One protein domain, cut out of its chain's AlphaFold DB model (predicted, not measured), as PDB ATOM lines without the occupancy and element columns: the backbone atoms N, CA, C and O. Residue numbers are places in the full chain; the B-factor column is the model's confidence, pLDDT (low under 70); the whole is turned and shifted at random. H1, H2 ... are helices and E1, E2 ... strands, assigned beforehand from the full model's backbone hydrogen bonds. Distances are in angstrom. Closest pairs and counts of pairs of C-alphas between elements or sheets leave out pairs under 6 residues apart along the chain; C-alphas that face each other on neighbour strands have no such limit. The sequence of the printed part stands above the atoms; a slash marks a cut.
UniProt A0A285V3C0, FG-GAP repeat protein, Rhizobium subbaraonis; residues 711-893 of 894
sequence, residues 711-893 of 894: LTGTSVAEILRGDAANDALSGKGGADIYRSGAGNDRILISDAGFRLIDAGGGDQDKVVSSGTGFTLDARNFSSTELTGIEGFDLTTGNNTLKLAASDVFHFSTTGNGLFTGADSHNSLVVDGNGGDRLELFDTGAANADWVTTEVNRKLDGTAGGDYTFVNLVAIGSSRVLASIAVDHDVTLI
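This is residues 711 to 893 of the 894 residues of the protein "FG-GAP repeat protein" of Rhizobium subbaraonis (UniProt A0A285V3C0). The chain winds in stacked turns, a solenoid: from E1 to E11 the strands alternate between one long sheet with E2, E4, E6, E8 and E10, and two smaller sheets across from it, E1, E3, E5 and then E7, E9, E11. E14 and E15 add one more rung, the hairpin of E12 and E13 extends the long sheet at the end away from E1, and the short helix H1 packs on that sheet near E10 and E14. The printed part has 183 residues, with nine named strands, H1, then six named strands; the class is mostly strand, though under half of the residues are in named elements. The long sheet, E2 E4 E6 E8 E10 E14 E13 E12, is mixed and the two smaller ones are parallel. The whole is compact, with a radius of gyration of the C-alphas of 15.7 A, and its spans of 49 by 33 by 32 A make it only just elongated.

Find C-alpha 719 at (36.277, 45.910, 69.696), where E1, residues 719 to 721, begins. Read on through E2 (728 to 730), E3 (737 to 739), E4 (746 to 749), E5 (756 to 758), E6 (766 to 769), E7 (775 to 777) and E8 (791 to 793). E9, residues 800 to 804, spans 13.5 A, and H1, residues 805 to 811, spans 11.2 A. Then come E10 (826 to 831, 16.9 A), E11 (837 to 841, 12.9 A), E12 (850 to 857, 20.7 A), E13 (867 to 874, 21.6 A) and E14 (880 to 887, 19.6 A). E15, residues 891 to 893, ends with C-alpha 893 at (39.749, 16.928, 87.146).

Start at edge strand E2 of the twisted long sheet: E4 is its parallel neighbour, with N 729 and O 746 3.0 A apart. Farther on, E10 and E14 are parallel, with N 830 and O 885 at 2.8 A. E12, E13 and E14 form a meander, each strand the antiparallel neighbour of the one before; look at N 853 and O 871, 2.9 A, and N 870 and O 884, 2.8 A. In the sheet E1 E3 E5, N 720 and O 737 of E1 and E3 are 2.8 A apart. In the sheet E7 E9 E11 E15, N 801 and O 837 of E9 and E11 are 2.9 A apart. H1 is on the long sheet at a height of 7.1 A, only just over E10, on which 3 of its 7 C-alphas fall; it runs across the strands, at 76 degrees to E10 on the local plane. The closest C-alphas of H1 and E10 are those of Phe 809 and Asn 826, 5.8 A. In H1, 1 of 3 O i to N i+4 pairs and 2 of 4 O i to N i+3 pairs are within hydrogen-bond range.

The C-alphas farthest apart, those of Thr 714 and Gly 876, are 50.3 A from each other. The printed part has no cut. The long links are E7 to E8, 13 residues, and H1 to E10, 14 residues. The mean pLDDT of the printed part is 81.8; look for values under 70 at residues 723, 761 to 762, 812 to 824, 843 to 848 and 860 to 864.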
ATOM      1  N   LEU A 711      37.028  38.176  61.160       83.19
ATOM      2  CA  LEU A 711      37.744  39.336  61.676       83.19
ATOM      3  C   LEU A 711      39.008  38.925  62.431       83.19
ATOM      4  O   LEU A 711      39.020  38.024  63.271       83.19
ATOM      5  N   THR A 712      40.114  39.605  62.146       88.81
ATOM      6  CA  THR A 712      41.382  39.372  62.836       88.81
ATOM      7  C   THR A 712      41.992  40.689  63.309       88.81
ATOM      8  O   THR A 712      42.566  41.420  62.503       88.81
ATOM      9  N   GLY A 713      41.937  40.927  64.616       83.12
ATOM     10  CA  GLY A 713      42.544  42.054  65.315       83.12
ATOM     11  C   GLY A 713      44.065  41.960  65.478       83.12
ATOM     12  O   GLY A 713      44.784  41.202  64.788       83.12
ATOM     13  N   THR A 714      44.571  42.788  66.383       82.19
ATOM     14  CA  THR A 714      45.982  42.959  66.710       82.19
ATOM     15  C   THR A 714      46.226  42.873  68.217       82.19
ATOM     16  O   THR A 714      45.330  42.743  69.020       82.19
ATOM     17  N   SER A 715      47.485  42.951  68.650       88.69
ATOM     18  CA  SER A 715      47.818  42.805  70.073       88.69
ATOM     19  C   SER A 715      47.430  44.008  70.969       88.69
ATOM     20  O   SER A 715      48.031  44.174  72.037       88.69
ATOM     21  N   VAL A 716      46.583  44.931  70.500       83.38
ATOM     22  CA  VAL A 716      46.102  46.099  71.262       83.38
ATOM     23  C   VAL A 716      44.619  45.927  71.567       83.38
ATOM     24  O   VAL A 716      43.953  45.175  70.887       83.38
ATOM     25  N   ALA A 717      44.108  46.627  72.583       72.31
ATOM     26  CA  ALA A 717      42.697  46.523  72.943       72.31
ATOM     27  C   ALA A 717      41.796  47.031  71.807       72.31
ATOM     28  O   ALA A 717      41.865  48.210  71.456       72.31
ATOM     29  N   GLU A 718      40.955  46.147  71.281       80.94
ATOM     30  CA  GLU A 718      40.037  46.418  70.171       80.94
ATOM     31  C   GLU A 718      38.606  45.975  70.503       80.94
ATOM     32  O   GLU A 718      38.374  45.220  71.449       80.94
ATOM     33  N   ILE A 719      37.641  46.442  69.711       76.62
ATOM     34  CA  ILE A 719      36.277  45.910  69.696       76.62
ATOM     35  C   ILE A 719      36.143  45.083  68.419       76.62
ATOM     36  O   ILE A 719      36.320  45.608  67.324       76.62
ATOM     37  N   LEU A 720      35.887  43.786  68.560       73.56
ATOM     38  CA  LEU A 720      35.652  42.864  67.456       73.56
ATOM     39  C   LEU A 720      34.163  42.524  67.432       73.56
ATOM     40  O   LEU A 720      33.679  41.884  68.368       73.56
ATOM     41  N   ARG A 721      33.465  42.960  66.380       82.38
ATOM     42  CA  ARG A 721      32.033  42.721  66.181       82.38
ATOM     43  C   ARG A 721      31.790  41.707  65.059       82.38
ATOM     44  O   ARG A 721      32.532  41.705  64.074       82.38
ATOM     45  N   GLY A 722      30.831  40.819  65.285       73.38
ATOM     46  CA  GLY A 722      30.240  39.916  64.302       73.38
ATOM     47  C   GLY A 722      28.829  40.365  63.911       73.38
ATOM     48  O   GLY A 722      28.357  41.386  64.414       73.38
ATOM     49  N   ASP A 723      28.190  39.625  63.014       68.19
ATOM     50  CA  ASP A 723      26.837  39.854  62.516       68.19
ATOM     51  C   ASP A 723      25.877  38.711  62.902       68.19
ATOM     52  O   ASP A 723      25.988  38.136  63.979       68.19
ATOM     53  N   ALA A 724      24.846  38.445  62.095       74.19
ATOM     54  CA  ALA A 724      23.893  37.357  62.328       74.19
ATOM     55  C   ALA A 724      24.338  35.994  61.729       74.19
ATOM     56  O   ALA A 724      23.567  35.020  61.722       74.19
ATOM     57  N   ALA A 725      25.528  35.926  61.129       76.25
ATOM     58  CA  ALA A 725      26.139  34.742  60.541       76.25
ATOM     59  C   ALA A 725      26.974  33.948  61.552       76.25
ATOM     60  O   ALA A 725      27.093  34.274  62.712       76.25
ATOM     61  N   ASN A 726      27.568  32.843  61.092       85.88
ATOM     62  CA  ASN A 726      28.487  32.061  61.922       85.88
ATOM     63  C   ASN A 726      29.915  32.604  61.779       85.88
ATOM     64  O   ASN A 726      30.636  32.212  60.849       85.88
ATOM     65  N   ASP A 727      30.337  33.443  62.707       86.44
ATOM     66  CA  ASP A 727      31.534  34.261  62.582       86.44
ATOM     67  C   ASP A 727      32.797  33.631  63.156       86.44
ATOM     68  O   ASP A 727      32.799  32.639  63.889       86.44
ATOM     69  N   ALA A 728      33.939  34.209  62.797       92.56
ATOM     70  CA  ALA A 728      35.240  33.863  63.339       92.56
ATOM     71  C   ALA A 728      36.029  35.127  63.697       92.56
ATOM     72  O   ALA A 728      36.668  35.744  62.843       92.56
ATOM     73  N   LEU A 729      36.046  35.470  64.985       93.50
ATOM     74  CA  LEU A 729      36.702  36.667  65.511       93.50
ATOM     75  C   LEU A 729      38.007  36.296  66.223       93.50
ATOM     76  O   LEU A 729      38.034  35.371  67.033       93.50
ATOM     77  N   SER A 730      39.111  37.002  65.967       92.88
ATOM     78  CA  SER A 730      40.393  36.744  66.643       92.88
ATOM     79  C   SER A 730      41.170  38.015  66.960       92.88
ATOM     80  O   SER A 730      41.724  38.622  66.051       92.88
ATOM     81  N   GLY A 731      41.308  38.379  68.236       83.75
ATOM     82  CA  GLY A 731      42.031  39.595  68.629       83.75
ATOM     83  C   GLY A 731      43.551  39.478  68.539       83.75
ATOM     84  O   GLY A 731      44.225  40.442  68.256       83.75
ATOM     85  N   LYS A 732      44.155  38.288  68.667       87.38
ATOM     86  CA  LYS A 732      45.629  38.126  68.817       87.38
ATOM     87  C   LYS A 732      46.226  38.792  70.076       87.38
ATOM     88  O   LYS A 732      47.459  38.882  70.180       87.38
ATOM     89  N   GLY A 733      45.380  39.132  71.049       83.19
ATOM     90  CA  GLY A 733      45.735  39.479  72.424       83.19
ATOM     91  C   GLY A 733      45.528  40.954  72.737       83.19
ATOM     92  O   GLY A 733      45.440  41.762  71.836       83.19
ATOM     93  N   GLY A 734      45.532  41.328  74.014       85.12
ATOM     94  CA  GLY A 734      45.116  42.678  74.418       85.12
ATOM     95  C   GLY A 734      43.826  42.646  75.230       85.12
ATOM     96  O   GLY A 734      43.311  41.577  75.547       85.12
ATOM     97  N   ALA A 735      43.346  43.824  75.636       87.44
ATOM     98  CA  ALA A 735      42.120  43.962  76.429       87.44
ATOM     99  C   ALA A 735      40.883  44.093  75.534       87.44
ATOM    100  O   ALA A 735      40.133  45.064  75.637       87.44
ATOM    101  N   ASP A 736      40.726  43.121  74.641       84.25
ATOM    102  CA  ASP A 736      39.728  43.132  73.572       84.25
ATOM    103  C   ASP A 736      38.315  42.925  74.115       84.25
ATOM    104  O   ASP A 736      38.118  42.259  75.134       84.25
ATOM    105  N   ILE A 737      37.320  43.453  73.415       83.12
ATOM    106  CA  ILE A 737      35.922  43.059  73.577       83.12
ATOM    107  C   ILE A 737      35.444  42.373  72.300       83.12
ATOM    108  O   ILE A 737      35.576  42.922  71.213       83.12
ATOM    109  N   TYR A 738      34.873  41.183  72.458       87.56
ATOM    110  CA  TYR A 738      34.226  40.416  71.401       87.56
ATOM    111  C   TYR A 738      32.712  40.506  71.582       87.56
ATOM    112  O   TYR A 738      32.227  40.249  72.685       87.56
ATOM    113  N   ARG A 739      32.002  40.865  70.513       84.38
ATOM    114  CA  ARG A 739      30.540  40.805  70.392       84.38
ATOM    115  C   ARG A 739      30.223  40.083  69.094       84.38
ATOM    116  O   ARG A 739      30.310  40.708  68.047       84.38
ATOM    117  N   SER A 740      29.998  38.774  69.129       83.06
ATOM    118  CA  SER A 740      29.894  38.007  67.878       83.06
ATOM    119  C   SER A 740      28.520  38.033  67.224       83.06
ATOM    120  O   SER A 740      28.449  37.702  66.055       83.06
ATOM    121  N   GLY A 741      27.494  38.532  67.917       75.31
ATOM    122  CA  GLY A 741      26.164  38.696  67.336       75.31
ATOM    123  C   GLY A 741      25.342  37.411  67.400       75.31
ATOM    124  O   GLY A 741      25.464  36.630  68.341       75.31
ATOM    125  N   ALA A 742      24.418  37.227  66.463       76.12
ATOM    126  CA  ALA A 742      23.642  35.993  66.377       76.12
ATOM    127  C   ALA A 742      24.370  35.000  65.464       76.12
ATOM    128  O   ALA A 742      24.946  35.413  64.477       76.12
ATOM    129  N   GLY A 743      24.301  33.691  65.700       79.44
ATOM    130  CA  GLY A 743      25.079  32.770  64.880       79.44
ATOM    131  C   GLY A 743      25.504  31.495  65.577       79.44
ATOM    132  O   GLY A 743      24.773  30.905  66.362       79.44
ATOM    133  N   ASN A 744      26.652  30.977  65.162       86.50
ATOM    134  CA  ASN A 744      27.363  29.873  65.800       86.50
ATOM    135  C   ASN A 744      28.844  30.163  65.589       86.50
ATOM    136  O   ASN A 744      29.477  29.686  64.634       86.50
ATOM    137  N   ASP A 745      29.376  30.966  66.484       91.00
ATOM    138  CA  ASP A 745      30.570  31.745  66.264       91.00
ATOM    139  C   ASP A 745      31.799  31.075  66.850       91.00
ATOM    140  O   ASP A 745      31.761  30.145  67.665       91.00
ATOM    141  N   ARG A 746      32.960  31.535  66.393       93.38
ATOM    142  CA  ARG A 746      34.266  31.038  66.811       93.38
ATOM    143  C   ARG A 746      35.141  32.195  67.244       93.38
ATOM    144  O   ARG A 746      35.777  32.860  66.431       93.38
ATOM    145  N   ILE A 747      35.265  32.360  68.551       94.94
ATOM    146  CA  ILE A 747      36.051  33.427  69.164       94.94
ATOM    147  C   ILE A 747      37.437  32.885  69.516       94.94
ATOM    148  O   ILE A 747      37.615  32.127  70.469       94.94
ATOM    149  N   LEU A 748      38.442  33.236  68.717       93.44
ATOM    150  CA  LEU A 748      39.822  32.779  68.855       93.44
ATOM    151  C   LEU A 748      40.626  33.703  69.774       93.44
ATOM    152  O   LEU A 748      41.124  34.749  69.346       93.44
ATOM    153  N   ILE A 749      40.866  33.241  70.998       92.00
ATOM    154  CA  ILE A 749      41.658  33.958  72.003       92.00
ATOM    155  C   ILE A 749      43.095  33.436  72.083       92.00
ATOM    156  O   ILE A 749      43.363  32.229  72.015       92.00
ATOM    157  N   SER A 750      44.063  34.341  72.223       86.88
ATOM    158  CA  SER A 750      45.492  34.016  72.399       86.88
ATOM    159  C   SER A 750      45.997  34.201  73.825       86.88
ATOM    160  O   SER A 750      47.046  33.657  74.181       86.88
ATOM    161  N   ASP A 751      45.252  34.934  74.645       86.94
ATOM    162  CA  ASP A 751      45.490  35.113  76.068       86.94
ATOM    163  C   ASP A 751      44.162  35.339  76.814       86.94
ATOM    164  O   ASP A 751      43.091  35.343  76.214       86.94
ATOM    165  N   ALA A 752      44.233  35.447  78.141       89.12
ATOM    166  CA  ALA A 752      43.082  35.698  79.013       89.12
ATOM    167  C   ALA A 752      42.997  37.178  79.441       89.12
ATOM    168  O   ALA A 752      42.517  37.476  80.531       89.12
ATOM    169  N   GLY A 753      43.582  38.082  78.649       87.81
ATOM    170  CA  GLY A 753      43.635  39.520  78.893       87.81
ATOM    171  C   GLY A 753      42.455  40.302  78.323       87.81
ATOM    172  O   GLY A 753      42.386  41.495  78.603       87.81
ATOM    173  N   PHE A 754      41.550  39.651  77.579       91.38
ATOM    174  CA  PHE A 754      40.331  40.255  77.039       91.38
ATOM    175  C   PHE A 754      39.456  40.864  78.145       91.38
ATOM    176  O   PHE A 754      39.484  40.433  79.301       91.38
ATOM    177  N   ARG A 755      38.676  41.880  77.779       85.94
ATOM    178  CA  ARG A 755      37.758  42.602  78.662       85.94
ATOM    179  C   ARG A 755      36.339  42.040  78.636       85.94
ATOM    180  O   ARG A 755      35.709  42.002  79.685       85.94
ATOM    181  N   LEU A 756      35.838  41.648  77.466       86.06
ATOM    182  CA  LEU A 756      34.491  41.096  77.296       86.06
ATOM    183  C   LEU A 756      34.514  40.025  76.211       86.06
ATOM    184  O   LEU A 756      35.119  40.225  75.160       86.06
ATOM    185  N   ILE A 757      33.820  38.924  76.450       91.50
ATOM    186  CA  ILE A 757      33.325  38.048  75.397       91.50
ATOM    187  C   ILE A 757      31.823  37.928  75.599       91.50
ATOM    188  O   ILE A 757      31.372  37.332  76.580       91.50
ATOM    189  N   ASP A 758      31.089  38.507  74.663       87.62
ATOM    190  CA  ASP A 758      29.678  38.256  74.448       87.62
ATOM    191  C   ASP A 758      29.547  37.523  73.116       87.62
ATOM    192  O   ASP A 758      29.819  38.079  72.050       87.62
ATOM    193  N   ALA A 759      29.243  36.234  73.200       84.50
ATOM    194  CA  ALA A 759      29.053  35.406  72.022       84.50
ATOM    195  C   ALA A 759      27.617  35.483  71.459       84.50
ATOM    196  O   ALA A 759      27.310  34.824  70.475       84.50
ATOM    197  N   GLY A 760      26.756  36.310  72.068       75.38
ATOM    198  CA  GLY A 760      25.433  36.638  71.562       75.38
ATOM    199  C   GLY A 760      24.475  35.446  71.479       75.38
ATOM    200  O   GLY A 760      24.255  34.736  72.467       75.38
ATOM    201  N   GLY A 761      23.784  35.319  70.346       68.00
ATOM    202  CA  GLY A 761      22.642  34.423  70.177       68.00
ATOM    203  C   GLY A 761      22.929  33.239  69.262       68.00
ATOM    204  O   GLY A 761      22.881  33.382  68.050       68.00
ATOM    205  N   GLY A 762      23.059  32.037  69.810       66.38
ATOM    206  CA  GLY A 762      23.282  30.827  69.026       66.38
ATOM    207  C   GLY A 762      23.047  29.559  69.832       66.38
ATOM    208  O   GLY A 762      22.641  29.597  70.994       66.38
ATOM    209  N   ASP A 763      23.240  28.403  69.193       74.50
ATOM    210  CA  ASP A 763      23.148  27.102  69.871       74.50
ATOM    211  C   ASP A 763      24.529  26.411  69.975       74.50
ATOM    212  O   ASP A 763      24.606  25.267  70.458       74.50
ATOM    213  N   GLN A 764      25.607  27.030  69.460       83.19
ATOM    214  CA  GLN A 764      26.941  26.414  69.333       83.19
ATOM    215  C   GLN A 764      28.125  27.390  69.380       83.19
ATOM    216  O   GLN A 764      29.182  27.061  68.827       83.19
ATOM    217  N   ASP A 765      28.004  28.540  70.027       87.81
ATOM    218  CA  ASP A 765      29.095  29.508  70.072       87.81
ATOM    219  C   ASP A 765      30.298  28.968  70.848       87.81
ATOM    220  O   ASP A 765      30.175  28.348  71.914       87.81
ATOM    221  N   LYS A 766      31.500  29.139  70.282       92.38
ATOM    222  CA  LYS A 766      32.731  28.541  70.809       92.38
ATOM    223  C   LYS A 766      33.836  29.547  71.051       92.38
ATOM    224  O   LYS A 766      34.367  30.161  70.126       92.38
ATOM    225  N   VAL A 767      34.347  29.536  72.278       94.25
ATOM    226  CA  VAL A 767      35.649  30.128  72.594       94.25
ATOM    227  C   VAL A 767      36.752  29.125  72.264       94.25
ATOM    228  O   VAL A 767      36.853  28.043  72.848       94.25
ATOM    229  N   VAL A 768      37.609  29.494  71.320       93.06
ATOM    230  CA  VAL A 768      38.696  28.671  70.796       93.06
ATOM    231  C   VAL A 768      40.021  29.186  71.341       93.06
ATOM    232  O   VAL A 768      40.434  30.319  71.093       93.06
ATOM    233  N   SER A 769      40.750  28.330  72.050       88.06
ATOM    234  CA  SER A 769      42.141  28.638  72.394       88.06
ATOM    235  C   SER A 769      43.006  28.643  71.123       88.06
ATOM    236  O   SER A 769      42.847  27.781  70.267       88.06
ATOM    237  N   SER A 770      43.923  29.598  70.955       77.94
ATOM    238  CA  SER A 770      44.785  29.680  69.752       77.94
ATOM    239  C   SER A 770      46.262  29.321  69.998       77.94
ATOM    240  O   SER A 770      47.068  29.321  69.064       77.94
ATOM    241  N   GLY A 771      46.635  28.993  71.241       72.00
ATOM    242  CA  GLY A 771      48.019  28.745  71.663       72.00
ATOM    243  C   GLY A 771      48.252  27.377  72.309       72.00
ATOM    244  O   GLY A 771      47.319  26.658  72.638       72.00
ATOM    245  N   THR A 772      49.527  27.027  72.539       81.88
ATOM    246  CA  THR A 772      49.925  25.786  73.229       81.88
ATOM    247  C   THR A 772      50.224  26.028  74.706       81.88
ATOM    248  O   THR A 772      51.079  26.862  75.016       81.88
ATOM    249  N   GLY A 773      49.641  25.246  75.617       84.06
ATOM    250  CA  GLY A 773      49.896  25.416  77.054       84.06
ATOM    251  C   GLY A 773      49.092  26.557  77.674       84.06
ATOM    252  O   GLY A 773      49.424  27.009  78.771       84.06
ATOM    253  N   PHE A 774      48.082  27.052  76.959       88.94
ATOM    254  CA  PHE A 774      47.226  28.145  77.386       88.94
ATOM    255  C   PHE A 774      46.345  27.703  78.557       88.94
ATOM    256  O   PHE A 774      45.876  26.568  78.602       88.94
ATOM    257  N   THR A 775      46.149  28.588  79.534       92.75
ATOM    258  CA  THR A 775      45.227  28.358  80.649       92.75
ATOM    259  C   THR A 775      44.198  29.475  80.682       92.75
ATOM    260  O   THR A 775      44.565  30.612  80.976       92.75
ATOM    261  N   LEU A 776      42.933  29.137  80.435       93.62
ATOM    262  CA  LEU A 776      41.801  30.025  80.673       93.62
ATOM    263  C   LEU A 776      41.178  29.675  82.023       93.62
ATOM    264  O   LEU A 776      40.755  28.541  82.244       93.62
ATOM    265  N   ASP A 777      41.136  30.647  82.929       94.56
ATOM    266  CA  ASP A 777      40.431  30.519  84.202       94.56
ATOM    267  C   ASP A 777      39.165  31.372  84.161       94.56
ATOM    268  O   ASP A 777      39.202  32.555  84.495       94.56
ATOM    269  N   ALA A 778      38.062  30.766  83.712       92.62
ATOM    270  CA  ALA A 778      36.798  31.462  83.471       92.62
ATOM    271  C   ALA A 778      36.190  32.041  84.758       92.62
ATOM    272  O   ALA A 778      35.451  33.015  84.721       92.62
ATOM    273  N   ARG A 779      36.578  31.504  85.920       91.56
ATOM    274  CA  ARG A 779      36.127  31.963  87.243       91.56
ATOM    275  C   ARG A 779      36.615  33.371  87.601       91.56
ATOM    276  O   ARG A 779      36.207  33.908  88.628       91.56
ATOM    277  N   ASN A 780      37.553  33.924  86.830       92.94
ATOM    278  CA  ASN A 780      38.034  35.292  87.007       92.94
ATOM    279  C   ASN A 780      37.159  36.331  86.294       92.94
ATOM    280  O   ASN A 780      37.419  37.517  86.471       92.94
ATOM    281  N   PHE A 781      36.161  35.895  85.526       88.44
ATOM    282  CA  PHE A 781      35.240  36.756  84.794       88.44
ATOM    283  C   PHE A 781      33.852  36.683  85.435       88.44
ATOM    284  O   PHE A 781      33.438  35.639  85.949       88.44
ATOM    285  N   SER A 782      33.150  37.810  85.458       84.31
ATOM    286  CA  SER A 782      31.753  37.884  85.883       84.31
ATOM    287  C   SER A 782      30.799  37.366  84.801       84.31
ATOM    288  O   SER A 782      31.181  37.200  83.644       84.31
ATOM    289  N   SER A 783      29.530  37.158  85.165       77.19
ATOM    290  CA  SER A 783      28.478  36.714  84.235       77.19
ATOM    291  C   SER A 783      28.148  37.720  83.129       77.19
ATOM    292  O   SER A 783      27.372  37.403  82.242       77.19
ATOM    293  N   THR A 784      28.688  38.936  83.204       73.94
ATOM    294  CA  THR A 784      28.548  39.976  82.177       73.94
ATOM    295  C   THR A 784      29.829  40.167  81.366       73.94
ATOM    296  O   THR A 784      29.818  40.943  80.429       73.94
ATOM    297  N   GLU A 785      30.947  39.529  81.741       84.56
ATOM    298  CA  GLU A 785      32.241  39.640  81.041       84.56
ATOM    299  C   GLU A 785      32.535  38.426  80.143       84.56
ATOM    300  O   GLU A 785      33.381  38.507  79.253       84.56
ATOM    301  N   LEU A 786      31.871  37.296  80.393       89.69
ATOM    302  CA  LEU A 786      31.997  36.061  79.625       89.69
ATOM    303  C   LEU A 786      30.617  35.391  79.550       89.69
ATOM    304  O   LEU A 786      30.221  34.710  80.497       89.69
ATOM    305  N   THR A 787      29.883  35.618  78.461       86.81
ATOM    306  CA  THR A 787      28.484  35.187  78.273       86.81
ATOM    307  C   THR A 787      28.188  34.815  76.810       86.81
ATOM    308  O   THR A 787      29.034  35.026  75.943       86.81
ATOM    309  N   GLY A 788      27.026  34.209  76.555       81.25
ATOM    310  CA  GLY A 788      26.582  33.723  75.239       81.25
ATOM    311  C   GLY A 788      27.310  32.477  74.710       81.25
ATOM    312  O   GLY A 788      27.408  32.314  73.510       81.25
ATOM    313  N   ILE A 789      27.911  31.640  75.567       89.12
ATOM    314  CA  ILE A 789      28.829  30.560  75.152       89.12
ATOM    315  C   ILE A 789      28.246  29.162  75.393       89.12
ATOM    316  O   ILE A 789      28.010  28.749  76.534       89.12
ATOM    317  N   GLU A 790      28.192  28.354  74.337       89.69
ATOM    318  CA  GLU A 790      27.785  26.943  74.381       89.69
ATOM    319  C   GLU A 790      28.978  25.981  74.360       89.69
ATOM    320  O   GLU A 790      28.826  24.791  74.679       89.69
ATOM    321  N   GLY A 791      30.194  26.451  74.060       91.44
ATOM    322  CA  GLY A 791      31.367  25.593  74.145       91.44
ATOM    323  C   GLY A 791      32.749  26.235  74.217       91.44
ATOM    324  O   GLY A 791      32.990  27.398  73.909       91.44
ATOM    325  N   PHE A 792      33.705  25.396  74.609       93.62
ATOM    326  CA  PHE A 792      35.131  25.693  74.594       93.62
ATOM    327  C   PHE A 792      35.867  24.670  73.733       93.62
ATOM    328  O   PHE A 792      35.735  23.462  73.937       93.62
ATOM    329  N   ASP A 793      36.681  25.159  72.801       93.62
ATOM    330  CA  ASP A 793      37.526  24.347  71.927       93.62
ATOM    331  C   ASP A 793      38.999  24.469  72.352       93.62
ATOM    332  O   ASP A 793      39.667  25.502  72.187       93.62
ATOM    333  N   LEU A 794      39.513  23.386  72.938       93.38
ATOM    334  CA  LEU A 794      40.883  23.272  73.436       93.38
ATOM    335  C   LEU A 794      41.838  22.612  72.434       93.38
ATOM    336  O   LEU A 794      43.032  22.523  72.711       93.38
ATOM    337  N   THR A 795      41.355  22.202  71.255       90.25
ATOM    338  CA  THR A 795      42.043  21.267  70.344       90.25
ATOM    339  C   THR A 795      43.379  21.754  69.760       90.25
ATOM    340  O   THR A 795      44.076  20.989  69.085       90.25
ATOM    341  N   THR A 796      43.789  22.994  70.022       85.75
ATOM    342  CA  THR A 796      44.986  23.658  69.476       85.75
ATOM    343  C   THR A 796      46.207  23.629  70.408       85.75
ATOM    344  O   THR A 796      47.036  24.537  70.401       85.75
ATOM    345  N   GLY A 797      46.406  22.584  71.203       85.50
ATOM    346  CA  GLY A 797      47.595  22.501  72.048       85.50
ATOM    347  C   GLY A 797      47.448  21.502  73.175       85.50
ATOM    348  O   GLY A 797      46.813  20.477  72.995       85.50
ATOM    349  N   ASN A 798      48.100  21.812  74.301       92.56
ATOM    350  CA  ASN A 798      47.887  21.153  75.590       92.56
ATOM    351  C   ASN A 798      47.362  22.216  76.560       92.56
ATOM    352  O   ASN A 798      48.130  22.784  77.341       92.56
ATOM    353  N   ASN A 799      46.097  22.567  76.430       93.81
ATOM    354  CA  ASN A 799      45.467  23.708  77.067       93.81
ATOM    355  C   ASN A 799      44.703  23.286  78.327       93.81
ATOM    356  O   ASN A 799      44.429  22.113  78.573       93.81
ATOM    357  N   THR A 800      44.443  24.239  79.212       95.06
ATOM    358  CA  THR A 800      43.725  24.005  80.467       95.06
ATOM    359  C   THR A 800      42.583  24.996  80.596       95.06
ATOM    360  O   THR A 800      42.808  26.202  80.604       95.06
ATOM    361  N   LEU A 801      41.369  24.484  80.745       95.56
ATOM    362  CA  LEU A 801      40.189  25.269  81.081       95.56
ATOM    363  C   LEU A 801      39.859  25.068  82.561       95.56
ATOM    364  O   LEU A 801      39.860  23.937  83.052       95.56
ATOM    365  N   LYS A 802      39.588  26.155  83.283       95.44
ATOM    366  CA  LYS A 802      39.101  26.114  84.666       95.44
ATOM    367  C   LYS A 802      37.727  26.754  84.748       95.44
ATOM    368  O   LYS A 802      37.586  27.916  84.381       95.44
ATOM    369  N   LEU A 803      36.758  26.007  85.267       92.56
ATOM    370  CA  LEU A 803      35.357  26.421  85.393       92.56
ATOM    371  C   LEU A 803      34.855  26.125  86.806       92.56
ATOM    372  O   LEU A 803      35.256  25.126  87.404       92.56
ATOM    373  N   ALA A 804      33.945  26.928  87.342       89.44
ATOM    374  CA  ALA A 804      33.032  26.450  88.373       89.44
ATOM    375  C   ALA A 804      31.877  25.696  87.700       89.44
ATOM    376  O   ALA A 804      31.393  26.089  86.643       89.44
ATOM    377  N   ALA A 805      31.395  24.616  88.314       84.56
ATOM    378  CA  ALA A 805      30.260  23.858  87.784       84.56
ATOM    379  C   ALA A 805      28.998  24.727  87.610       84.56
ATOM    380  O   ALA A 805      28.187  24.460  86.730       84.56
ATOM    381  N   SER A 806      28.855  25.775  88.426       84.50
ATOM    382  CA  SER A 806      27.787  26.771  88.329       84.50
ATOM    383  C   SER A 806      27.893  27.700  87.119       84.50
ATOM    384  O   SER A 806      26.892  28.322  86.779       84.50
ATOM    385  N   ASP A 807      29.057  27.821  86.476       86.25
ATOM    386  CA  ASP A 807      29.243  28.803  85.400       86.25
ATOM    387  C   ASP A 807      28.382  28.494  84.164       86.25
ATOM    388  O   ASP A 807      27.939  29.387  83.453       86.25
ATOM    389  N   VAL A 808      28.015  27.222  83.983       84.88
ATOM    390  CA  VAL A 808      27.113  26.757  82.916       84.88
ATOM    391  C   VAL A 808      25.761  27.482  82.925       84.88
ATOM    392  O   VAL A 808      25.139  27.619  81.878       84.88
ATOM    393  N   PHE A 809      25.289  27.945  84.087       79.88
ATOM    394  CA  PHE A 809      23.999  28.632  84.198       79.88
ATOM    395  C   PHE A 809      23.990  30.042  83.605       79.88
ATOM    396  O   PHE A 809      22.904  30.564  83.374       79.88
ATOM    397  N   HIS A 810      25.156  30.666  83.420       76.12
ATOM    398  CA  HIS A 810      25.256  32.047  82.939       76.12
ATOM    399  C   HIS A 810      25.981  32.185  81.597       76.12
ATOM    400  O   HIS A 810      25.852  33.227  80.964       76.12
ATOM    401  N   PHE A 811      26.667  31.134  81.130       80.06
ATOM    402  CA  PHE A 811      27.229  31.130  79.782       80.06
ATOM    403  C   PHE A 811      26.159  31.062  78.697       80.06
ATOM    404  O   PHE A 811      26.223  31.855  77.779       80.06
ATOM    405  N   SER A 812      25.173  30.170  78.793       66.88
ATOM    406  CA  SER A 812      24.222  29.964  77.692       66.88
ATOM    407  C   SER A 812      22.922  30.752  77.885       66.88
ATOM    408  O   SER A 812      22.272  30.631  78.933       66.88
ATOM    409  N   THR A 813      22.540  31.532  76.870       59.12
ATOM    410  CA  THR A 813      21.312  32.350  76.807       59.12
ATOM    411  C   THR A 813      20.138  31.582  76.179       59.12
ATOM    412  O   THR A 813      18.972  31.888  76.452       59.12
ATOM    413  N   THR A 814      20.420  30.514  75.427       54.50
ATOM    414  CA  THR A 814      19.445  29.619  74.794       54.50
ATOM    415  C   THR A 814      19.422  28.278  75.542       54.50
ATOM    416  O   THR A 814      20.398  27.548  75.655       54.50
ATOM    417  N   GLY A 815      18.284  27.889  76.123       50.78
ATOM    418  CA  GLY A 815      18.202  26.692  76.984       50.78
ATOM    419  C   GLY A 815      18.436  25.322  76.307       50.78
ATOM    420  O   GLY A 815      18.047  24.316  76.902       50.78
ATOM    421  N   ASN A 816      18.988  25.270  75.084       55.06
ATOM    422  CA  ASN A 816      19.016  24.107  74.187       55.06
ATOM    423  C   ASN A 816      20.325  23.911  73.379       55.06
ATOM    424  O   ASN A 816      20.271  23.222  72.358       55.06
ATOM    425  N   GLY A 817      21.489  24.428  73.795       53.72
ATOM    426  CA  GLY A 817      22.746  24.153  73.070       53.72
ATOM    427  C   GLY A 817      22.921  22.656  72.746       53.72
ATOM    428  O   GLY A 817      22.647  21.847  73.621       53.72
ATOM    429  N   LEU A 818      23.284  22.302  71.498       49.50
ATOM    430  CA  LEU A 818      23.500  20.983  70.820       49.50
ATOM    431  C   LEU A 818      22.782  19.673  71.283       49.50
ATOM    432  O   LEU A 818      22.940  18.624  70.646       49.50
ATOM    433  N   PHE A 819      22.002  19.654  72.361       55.62
ATOM    434  CA  PHE A 819      21.469  18.468  73.023       55.62
ATOM    435  C   PHE A 819      20.001  18.269  72.632       55.62
ATOM    436  O   PHE A 819      19.089  18.835  73.218       55.62
ATOM    437  N   THR A 820      19.727  17.377  71.677       47.34
ATOM    438  CA  THR A 820      18.357  17.101  71.189       47.34
ATOM    439  C   THR A 820      17.521  16.195  72.121       47.34
ATOM    440  O   THR A 820      16.631  15.469  71.667       47.34
ATOM    441  N   GLY A 821      17.843  16.151  73.419       43.44
ATOM    442  CA  GLY A 821      17.177  15.333  74.439       43.44
ATOM    443  C   GLY A 821      16.064  16.097  75.167       43.44
ATOM    444  O   GLY A 821      16.145  17.297  75.336       43.44
ATOM    445  N   ALA A 822      15.013  15.399  75.605       35.62
ATOM    446  CA  ALA A 822      13.732  15.975  76.042       35.62
ATOM    447  C   ALA A 822      13.698  16.760  77.383       35.62
ATOM    448  O   ALA A 822      12.615  16.877  77.955       35.62
ATOM    449  N   ASP A 823      14.813  17.304  77.875       47.53
ATOM    450  CA  ASP A 823      14.842  18.206  79.036       47.53
ATOM    451  C   ASP A 823      15.618  19.489  78.654       47.53
ATOM    452  O   ASP A 823      16.773  19.407  78.253       47.53
ATOM    453  N   SER A 824      14.959  20.655  78.723       54.62
ATOM    454  CA  SER A 824      15.507  21.988  78.409       54.62
ATOM    455  C   SER A 824      16.346  22.512  79.581       54.62
ATOM    456  O   SER A 824      15.781  22.991  80.576       54.62
ATOM    457  N   HIS A 825      17.669  22.378  79.514       72.19
ATOM    458  CA  HIS A 825      18.581  22.814  80.573       72.19
ATOM    459  C   HIS A 825      19.925  23.303  80.020       72.19
ATOM    460  O   HIS A 825      20.394  22.825  78.987       72.19
ATOM    461  N   ASN A 826      20.567  24.229  80.743       76.19
ATOM    462  CA  ASN A 826      21.828  24.852  80.335       76.19
ATOM    463  C   ASN A 826      22.944  23.827  80.129       76.19
ATOM    464  O   ASN A 826      23.066  22.833  80.855       76.19
ATOM    465  N   SER A 827      23.763  24.084  79.125       82.25
ATOM    466  CA  SER A 827      24.484  23.032  78.441       82.25
ATOM    467  C   SER A 827      25.780  23.576  77.860       82.25
ATOM    468  O   SER A 827      25.755  24.578  77.163       82.25
ATOM    469  N   LEU A 828      26.904  22.929  78.173       88.44
ATOM    470  CA  LEU A 828      28.236  23.363  77.743       88.44
ATOM    471  C   LEU A 828      29.026  22.189  77.161       88.44
ATOM    472  O   LEU A 828      29.084  21.114  77.769       88.44
ATOM    473  N   VAL A 829      29.674  22.395  76.017       90.25
ATOM    474  CA  VAL A 829      30.559  21.410  75.379       90.25
ATOM    475  C   VAL A 829      32.019  21.825  75.539       90.25
ATOM    476  O   VAL A 829      32.393  22.957  75.256       90.25
ATOM    477  N   VAL A 830      32.870  20.900  75.978       93.38
ATOM    478  CA  VAL A 830      34.321  21.094  76.052       93.38
ATOM    479  C   VAL A 830      34.991  20.077  75.140       93.38
ATOM    480  O   VAL A 830      35.095  18.895  75.481       93.38
ATOM    481  N   ASP A 831      35.443  20.562  73.987       92.75
ATOM    482  CA  ASP A 831      36.184  19.790  72.993       92.75
ATOM    483  C   ASP A 831      37.691  19.902  73.255       92.75
ATOM    484  O   ASP A 831      38.197  20.958  73.641       92.75
ATOM    485  N   GLY A 832      38.439  18.827  73.019       92.25
ATOM    486  CA  GLY A 832      39.892  18.840  73.162       92.25
ATOM    487  C   GLY A 832      40.546  17.551  72.683       92.25
ATOM    488  O   GLY A 832      39.888  16.646  72.183       92.25
ATOM    489  N   ASN A 833      41.866  17.485  72.796       90.81
ATOM    490  CA  ASN A 833      42.696  16.360  72.395       90.81
ATOM    491  C   ASN A 833      43.569  15.856  73.567       90.81
ATOM    492  O   ASN A 833      43.600  16.410  74.671       90.81
ATOM    493  N   GLY A 834      44.316  14.777  73.317       91.56
ATOM    494  CA  GLY A 834      45.205  14.177  74.308       91.56
ATOM    495  C   GLY A 834      46.321  15.119  74.778       91.56
ATOM    496  O   GLY A 834      47.367  15.223  74.137       91.56
ATOM    497  N   GLY A 835      46.149  15.696  75.967       90.12
ATOM    498  CA  GLY A 835      47.068  16.679  76.554       90.12
ATOM    499  C   GLY A 835      46.337  17.830  77.242       90.12
ATOM    500  O   GLY A 835      46.906  18.444  78.154       90.12
ATOM    501  N   ASP A 836      45.080  18.046  76.859       95.62
ATOM    502  CA  ASP A 836      44.189  19.060  77.407       95.62
ATOM    503  C   ASP A 836      43.617  18.670  78.775       95.62
ATOM    504  O   ASP A 836      43.569  17.493  79.164       95.62
ATOM    505  N   ARG A 837      43.202  19.680  79.544       95.88
ATOM    506  CA  ARG A 837      42.649  19.517  80.893       95.88
ATOM    507  C   ARG A 837      41.438  20.409  81.120       95.88
ATOM    508  O   ARG A 837      41.490  21.599  80.825       95.88
ATOM    509  N   LEU A 838      40.418  19.856  81.764       95.62
ATOM    510  CA  LEU A 838      39.341  20.619  82.388       95.62
ATOM    511  C   LEU A 838      39.445  20.455  83.909       95.62
ATOM    512  O   LEU A 838      39.309  19.346  84.422       95.62
ATOM    513  N   GLU A 839      39.700  21.549  84.627       95.62
ATOM    514  CA  GLU A 839      39.612  21.612  86.091       95.62
ATOM    515  C   GLU A 839      38.248  22.189  86.485       95.62
ATOM    516  O   GLU A 839      38.010  23.390  86.342       95.62
ATOM    517  N   LEU A 840      37.355  21.336  86.986       91.44
ATOM    518  CA  LEU A 840      36.021  21.728  87.419       91.44
ATOM    519  C   LEU A 840      35.998  21.955  88.934       91.44
ATOM    520  O   LEU A 840      36.350  21.080  89.720       91.44
ATOM    521  N   PHE A 841      35.570  23.142  89.346       88.62
ATOM    522  CA  PHE A 841      35.423  23.545  90.741       88.62
ATOM    523  C   PHE A 841      33.950  23.529  91.151       88.62
ATOM    524  O   PHE A 841      33.054  23.479  90.315       88.62
ATOM    525  N   ASP A 842      33.698  23.590  92.457       79.19
ATOM    526  CA  ASP A 842      32.342  23.588  93.019       79.19
ATOM    527  C   ASP A 842      31.467  22.396  92.566       79.19
ATOM    528  O   ASP A 842      30.268  22.480  92.305       79.19
ATOM    529  N   THR A 843      32.081  21.217  92.519       66.38
ATOM    530  CA  THR A 843      31.411  19.938  92.246       66.38
ATOM    531  C   THR A 843      30.610  19.427  93.462       66.38
ATOM    532  O   THR A 843      30.126  18.294  93.473       66.38
ATOM    533  N   GLY A 844      30.437  20.270  94.496       60.78
ATOM    534  CA  GLY A 844      29.742  19.946  95.743       60.78
ATOM    535  C   GLY A 844      29.910  20.961  96.885       60.78
ATOM    536  O   GLY A 844      30.137  20.533  98.024       60.78
ATOM    537  N   ALA A 845      29.843  22.283  96.643       57.38
ATOM    538  CA  ALA A 845      29.867  23.260  97.736       57.38
ATOM    539  C   ALA A 845      28.752  23.002  98.749       57.38
ATOM    540  O   ALA A 845      27.634  22.609  98.425       57.38
ATOM    541  N   ALA A 846      29.053  23.311 100.009       52.06
ATOM    542  CA  ALA A 846      28.165  23.101 101.150       52.06
ATOM    543  C   ALA A 846      26.815  23.859 101.076       52.06
ATOM    544  O   ALA A 846      25.969  23.630 101.938       52.06
ATOM    545  N   ASN A 847      26.623  24.724 100.068       52.44
ATOM    546  CA  ASN A 847      25.439  25.559  99.845       52.44
ATOM    547  C   ASN A 847      24.827  25.409  98.433       52.44
ATOM    548  O   ASN A 847      23.979  26.218  98.072       52.44
ATOM    549  N   ALA A 848      25.262  24.437  97.625       60.78
ATOM    550  CA  ALA A 848      24.692  24.213  96.297       60.78
ATOM    551  C   ALA A 848      23.405  23.368  96.380       60.78
ATOM    552  O   ALA A 848      23.351  22.388  97.123       60.78
ATOM    553  N   ASP A 849      22.387  23.704  95.579       73.31
ATOM    554  CA  ASP A 849      21.120  22.952  95.487       73.31
ATOM    555  C   ASP A 849      21.224  21.707  94.574       73.31
ATOM    556  O   ASP A 849      20.214  21.080  94.230       73.31
ATOM    557  N   TRP A 850      22.444  21.316  94.184       77.31
ATOM    558  CA  TRP A 850      22.723  20.212  93.265       77.31
ATOM    559  C   TRP A 850      23.859  19.287  93.722       77.31
ATOM    560  O   TRP A 850      24.684  19.625  94.567       77.31
ATOM    561  N   VAL A 851      23.904  18.095  93.124       79.38
ATOM    562  CA  VAL A 851      25.020  17.139  93.178       79.38
ATOM    563  C   VAL A 851      25.485  16.807  91.764       79.38
ATOM    564  O   VAL A 851      24.663  16.752  90.849       79.38
ATOM    565  N   THR A 852      26.779  16.553  91.570       82.00
ATOM    566  CA  THR A 852      27.298  16.157  90.257       82.00
ATOM    567  C   THR A 852      27.167  14.651  90.023       82.00
ATOM    568  O   THR A 852      27.348  13.829  90.928       82.00
ATOM    569  N   THR A 853      26.848  14.263  88.790       84.44
ATOM    570  CA  THR A 853      26.880  12.863  88.344       84.44
ATOM    571  C   THR A 853      27.573  12.753  86.995       84.44
ATOM    572  O   THR A 853      27.331  13.575  86.116       84.44
ATOM    573  N   GLU A 854      28.402  11.726  86.818       86.62
ATOM    574  CA  GLU A 854      29.103  11.464  85.559       86.62
ATOM    575  C   GLU A 854      28.424  10.347  84.759       86.62
ATOM    576  O   GLU A 854      28.140   9.270  85.297       86.62
ATOM    577  N   VAL A 855      28.178  10.573  83.464       83.12
ATOM    578  CA  VAL A 855      27.637   9.550  82.553       83.12
ATOM    579  C   VAL A 855      28.290   9.642  81.173       83.12
ATOM    580  O   VAL A 855      28.287  10.698  80.553       83.12
ATOM    581  N   ASN A 856      28.778   8.519  80.642       83.25
ATOM    582  CA  ASN A 856      29.365   8.479  79.296       83.25
ATOM    583  C   ASN A 856      28.287   8.341  78.218       83.25
ATOM    584  O   ASN A 856      27.518   7.366  78.215       83.25
ATOM    585  N   ARG A 857      28.238   9.301  77.293       76.69
ATOM    586  CA  ARG A 857      27.218   9.411  76.241       76.69
ATOM    587  C   ARG A 857      27.799  10.065  74.989       76.69
ATOM    588  O   ARG A 857      28.897  10.606  75.006       76.69
ATOM    589  N   LYS A 858      27.067   9.977  73.885       73.62
ATOM    590  CA  LYS A 858      27.281  10.842  72.721       73.62
ATOM    591  C   LYS A 858      26.696  12.223  73.008       73.62
ATOM    592  O   LYS A 858      25.823  12.335  73.869       73.62
ATOM    593  N   LEU A 859      27.125  13.232  72.250       71.88
ATOM    594  CA  LEU A 859      26.526  14.573  72.275       71.88
ATOM    595  C   LEU A 859      25.005  14.535  72.039       71.88
ATOM    596  O   LEU A 859      24.277  15.243  72.706       71.88
ATOM    597  N   ASP A 860      24.491  13.614  71.217       65.56
ATOM    598  CA  ASP A 860      23.038  13.418  71.017       65.56
ATOM    599  C   ASP A 860      22.295  12.771  72.217       65.56
ATOM    600  O   ASP A 860      21.119  12.411  72.125       65.56
ATOM    601  N   GLY A 861      22.981  12.559  73.346       59.88
ATOM    602  CA  GLY A 861      22.432  11.971  74.567       59.88
ATOM    603  C   GLY A 861      22.304  10.442  74.548       59.88
ATOM    604  O   GLY A 861      21.892   9.850  75.554       59.88
ATOM    605  N   THR A 862      22.675   9.761  73.459       69.44
ATOM    606  CA  THR A 862      22.627   8.292  73.388       69.44
ATOM    607  C   THR A 862      23.803   7.629  74.117       69.44
ATOM    608  O   THR A 862      24.882   8.195  74.291       69.44
ATOM    609  N   ALA A 863      23.598   6.399  74.600       67.50
ATOM    610  CA  ALA A 863      24.613   5.676  75.366       67.50
ATOM    611  C   ALA A 863      25.807   5.234  74.495       67.50
ATOM    612  O   ALA A 863      25.619   4.743  73.382       67.50
ATOM    613  N   GLY A 864      27.021   5.307  75.057       62.22
ATOM    614  CA  GLY A 864      28.248   4.789  74.432       62.22
ATOM    615  C   GLY A 864      28.901   5.742  73.428       62.22
ATOM    616  O   GLY A 864      29.222   5.307  72.324       62.22
ATOM    617  N   GLY A 865      29.058   7.014  73.799       71.88
ATOM    618  CA  GLY A 865      29.739   8.025  72.984       71.88
ATOM    619  C   GLY A 865      31.031   8.555  73.581       71.88
ATOM    620  O   GLY A 865      31.450   8.090  74.641       71.88
ATOM    621  N   ASP A 866      31.601   9.529  72.876       84.00
ATOM    622  CA  ASP A 866      32.958  10.060  73.058       84.00
ATOM    623  C   ASP A 866      33.053  11.180  74.114       84.00
ATOM    624  O   ASP A 866      34.109  11.778  74.282       84.00
ATOM    625  N   TYR A 867      31.965  11.450  74.851       87.88
ATOM    626  CA  TYR A 867      31.915  12.493  75.879       87.88
ATOM    627  C   TYR A 867      31.547  11.927  77.257       87.88
ATOM    628  O   TYR A 867      30.721  11.012  77.410       87.88
ATOM    629  N   THR A 868      32.154  12.485  78.301       89.12
ATOM    630  CA  THR A 868      31.759  12.318  79.701       89.12
ATOM    631  C   THR A 868      30.902  13.510  80.104       89.12
ATOM    632  O   THR A 868      31.364  14.644  80.120       89.12
ATOM    633  N   PHE A 869      29.638  13.251  80.438       87.12
ATOM    634  CA  PHE A 869      28.714  14.282  80.897       87.12
ATOM    635  C   PHE A 869      28.813  14.437  82.404       87.12
ATOM    636  O   PHE A 869      28.475  13.495  83.124       87.12
ATOM    637  N   VAL A 870      29.184  15.624  82.870       89.31
ATOM    638  CA  VAL A 870      29.050  16.044  84.265       89.31
ATOM    639  C   VAL A 870      27.711  16.767  84.412       89.31
ATOM    640  O   VAL A 870      27.560  17.909  83.993       89.31
ATOM    641  N   ASN A 871      26.712  16.090  84.978       87.69
ATOM    642  CA  ASN A 871      25.373  16.650  85.182       87.69
ATOM    643  C   ASN A 871      25.234  17.232  86.583       87.69
ATOM    644  O   ASN A 871      25.516  16.532  87.558       87.69
ATOM    645  N   LEU A 872      24.694  18.443  86.687       86.81
ATOM    646  CA  LEU A 872      24.265  19.050  87.942       86.81
ATOM    647  C   LEU A 872      22.820  18.623  88.209       86.81
ATOM    648  O   LEU A 872      21.900  19.050  87.520       86.81
ATOM    649  N   VAL A 873      22.605  17.749  89.189       84.62
ATOM    650  CA  VAL A 873      21.291  17.169  89.502       84.62
ATOM    651  C   VAL A 873      20.748  17.778  90.785       84.62
ATOM    652  O   VAL A 873      21.421  17.744  91.812       84.62
ATOM    653  N   ALA A 874      19.516  18.286  90.756       82.69
ATOM    654  CA  ALA A 874      18.880  18.895  91.924       82.69
ATOM    655  C   ALA A 874      18.796  17.922  93.118       82.69
ATOM    656  O   ALA A 874      18.355  16.776  92.977       82.69
ATOM    657  N   ILE A 875      19.165  18.384  94.318       81.56
ATOM    658  CA  ILE A 875      19.162  17.562  95.537       81.56
ATOM    659  C   ILE A 875      17.750  17.033  95.824       81.56
ATOM    660  O   ILE A 875      16.777  17.778  95.906       81.56
ATOM    661  N   GLY A 876      17.633  15.715  96.010       79.81
ATOM    662  CA  GLY A 876      16.352  15.061  96.302       79.81
ATOM    663  C   GLY A 876      15.423  14.894  95.093       79.81
ATOM    664  O   GLY A 876      14.278  14.479  95.273       79.81
ATOM    665  N   SER A 877      15.906  15.172  93.878       80.06
ATOM    666  CA  SER A 877      15.192  15.015  92.608       80.06
ATOM    667  C   SER A 877      16.040  14.235  91.591       80.06
ATOM    668  O   SER A 877      17.223  13.991  91.804       80.06
ATOM    669  N   SER A 878      15.428  13.819  90.482       80.12
ATOM    670  CA  SER A 878      16.129  13.299  89.298       80.12
ATOM    671  C   SER A 878      16.293  14.353  88.197       80.12
ATOM    672  O   SER A 878      16.702  14.008  87.094       80.12
ATOM    673  N   ARG A 879      15.916  15.611  88.467       82.81
ATOM    674  CA  ARG A 879      15.976  16.713  87.499       82.81
ATOM    675  C   ARG A 879      17.420  17.170  87.300       82.81
ATOM    676  O   ARG A 879      18.051  17.610  88.263       82.81
ATOM    677  N   VAL A 880      17.900  17.092  86.061       82.25
ATOM    678  CA  VAL A 880      19.153  17.723  85.632       82.25
ATOM    679  C   VAL A 880      18.896  19.221  85.484       82.25
ATOM    680  O   VAL A 880      17.879  19.624  84.930       82.25
ATOM    681  N   LEU A 881      19.758  20.031  86.088       79.81
ATOM    682  CA  LEU A 881      19.709  21.491  86.049       79.81
ATOM    683  C   LEU A 881      20.658  22.052  84.993       79.81
ATOM    684  O   LEU A 881      20.338  23.066  84.393       79.81
ATOM    685  N   ALA A 882      21.809  21.403  84.803       84.69
ATOM    686  CA  ALA A 882      22.779  21.748  83.776       84.69
ATOM    687  C   ALA A 882      23.652  20.534  83.424       84.69
ATOM    688  O   ALA A 882      23.795  19.612  84.242       84.69
ATOM    689  N   SER A 883      24.281  20.558  82.252       87.06
ATOM    690  CA  SER A 883      25.203  19.517  81.792       87.06
ATOM    691  C   SER A 883      26.473  20.112  81.190       87.06
ATOM    692  O   SER A 883      26.412  21.032  80.386       87.06
ATOM    693  N   ILE A 884      27.622  19.521  81.525       89.50
ATOM    694  CA  ILE A 884      28.896  19.771  80.838       89.50
ATOM    695  C   ILE A 884      29.301  18.485  80.124       89.50
ATOM    696  O   ILE A 884      29.539  17.474  80.789       89.50
ATOM    697  N   ALA A 885      29.373  18.500  78.798       90.00
ATOM    698  CA  ALA A 885      29.894  17.394  78.003       90.00
ATOM    699  C   ALA A 885      31.388  17.605  77.748       90.00
ATOM    700  O   ALA A 885      31.781  18.578  77.117       90.00
ATOM    701  N   VAL A 886      32.218  16.685  78.232       92.56
ATOM    702  CA  VAL A 886      33.682  16.769  78.144       92.56
ATOM    703  C   VAL A 886      34.192  15.661  77.236       92.56
ATOM    704  O   VAL A 886      33.891  14.496  77.499       92.56
ATOM    705  N   ASP A 887      34.937  15.999  76.185       92.62
ATOM    706  CA  ASP A 887      35.557  15.011  75.292       92.62
ATOM    707  C   ASP A 887      36.451  14.034  76.093       92.62
ATOM    708  O   ASP A 887      37.164  14.436  77.016       92.62
ATOM    709  N   HIS A 888      36.400  12.731  75.789       92.62
ATOM    710  CA  HIS A 888      37.193  11.689  76.468       92.62
ATOM    711  C   HIS A 888      38.705  11.862  76.340       92.62
ATOM    712  O   HIS A 888      39.442  11.312  77.167       92.62
ATOM    713  N   ASP A 889      39.174  12.594  75.333       91.31
ATOM    714  CA  ASP A 889      40.587  12.918  75.176       91.31
ATOM    715  C   ASP A 889      41.039  14.038  76.138       91.31
ATOM    716  O   ASP A 889      42.235  14.144  76.439       91.31
ATOM    717  N   VAL A 890      40.102  14.806  76.710       92.88
ATOM    718  CA  VAL A 890      40.371  15.826  77.734       92.88
ATOM    719  C   VAL A 890      40.486  15.181  79.116       92.88
ATOM    720  O   VAL A 890      39.622  14.437  79.584       92.88
ATOM    721  N   THR A 891      41.553  15.513  79.847       95.50
ATOM    722  CA  THR A 891      41.694  15.070  81.241       95.50
ATOM    723  C   THR A 891      40.771  15.886  82.150       95.50
ATOM    724  O   THR A 891      41.088  17.024  82.497       95.50
ATOM    725  N   LEU A 892      39.660  15.287  82.580       92.31
ATOM    726  CA  LEU A 892      38.744  15.861  83.569       92.31
ATOM    727  C   LEU A 892      39.291  15.723  85.003       92.31
ATOM    728  O   LEU A 892      39.639  14.627  85.450       92.31
ATOM    729  N   ILE A 893      39.346  16.836  85.736       91.12
ATOM    730  CA  ILE A 893      39.749  16.928  87.146       91.12
ATOM    731  C   ILE A 893      38.593  17.577  87.921       91.12
ATOM    732  O   ILE A 893      38.217  18.701  87.601       91.12
TER     733      ILE A 893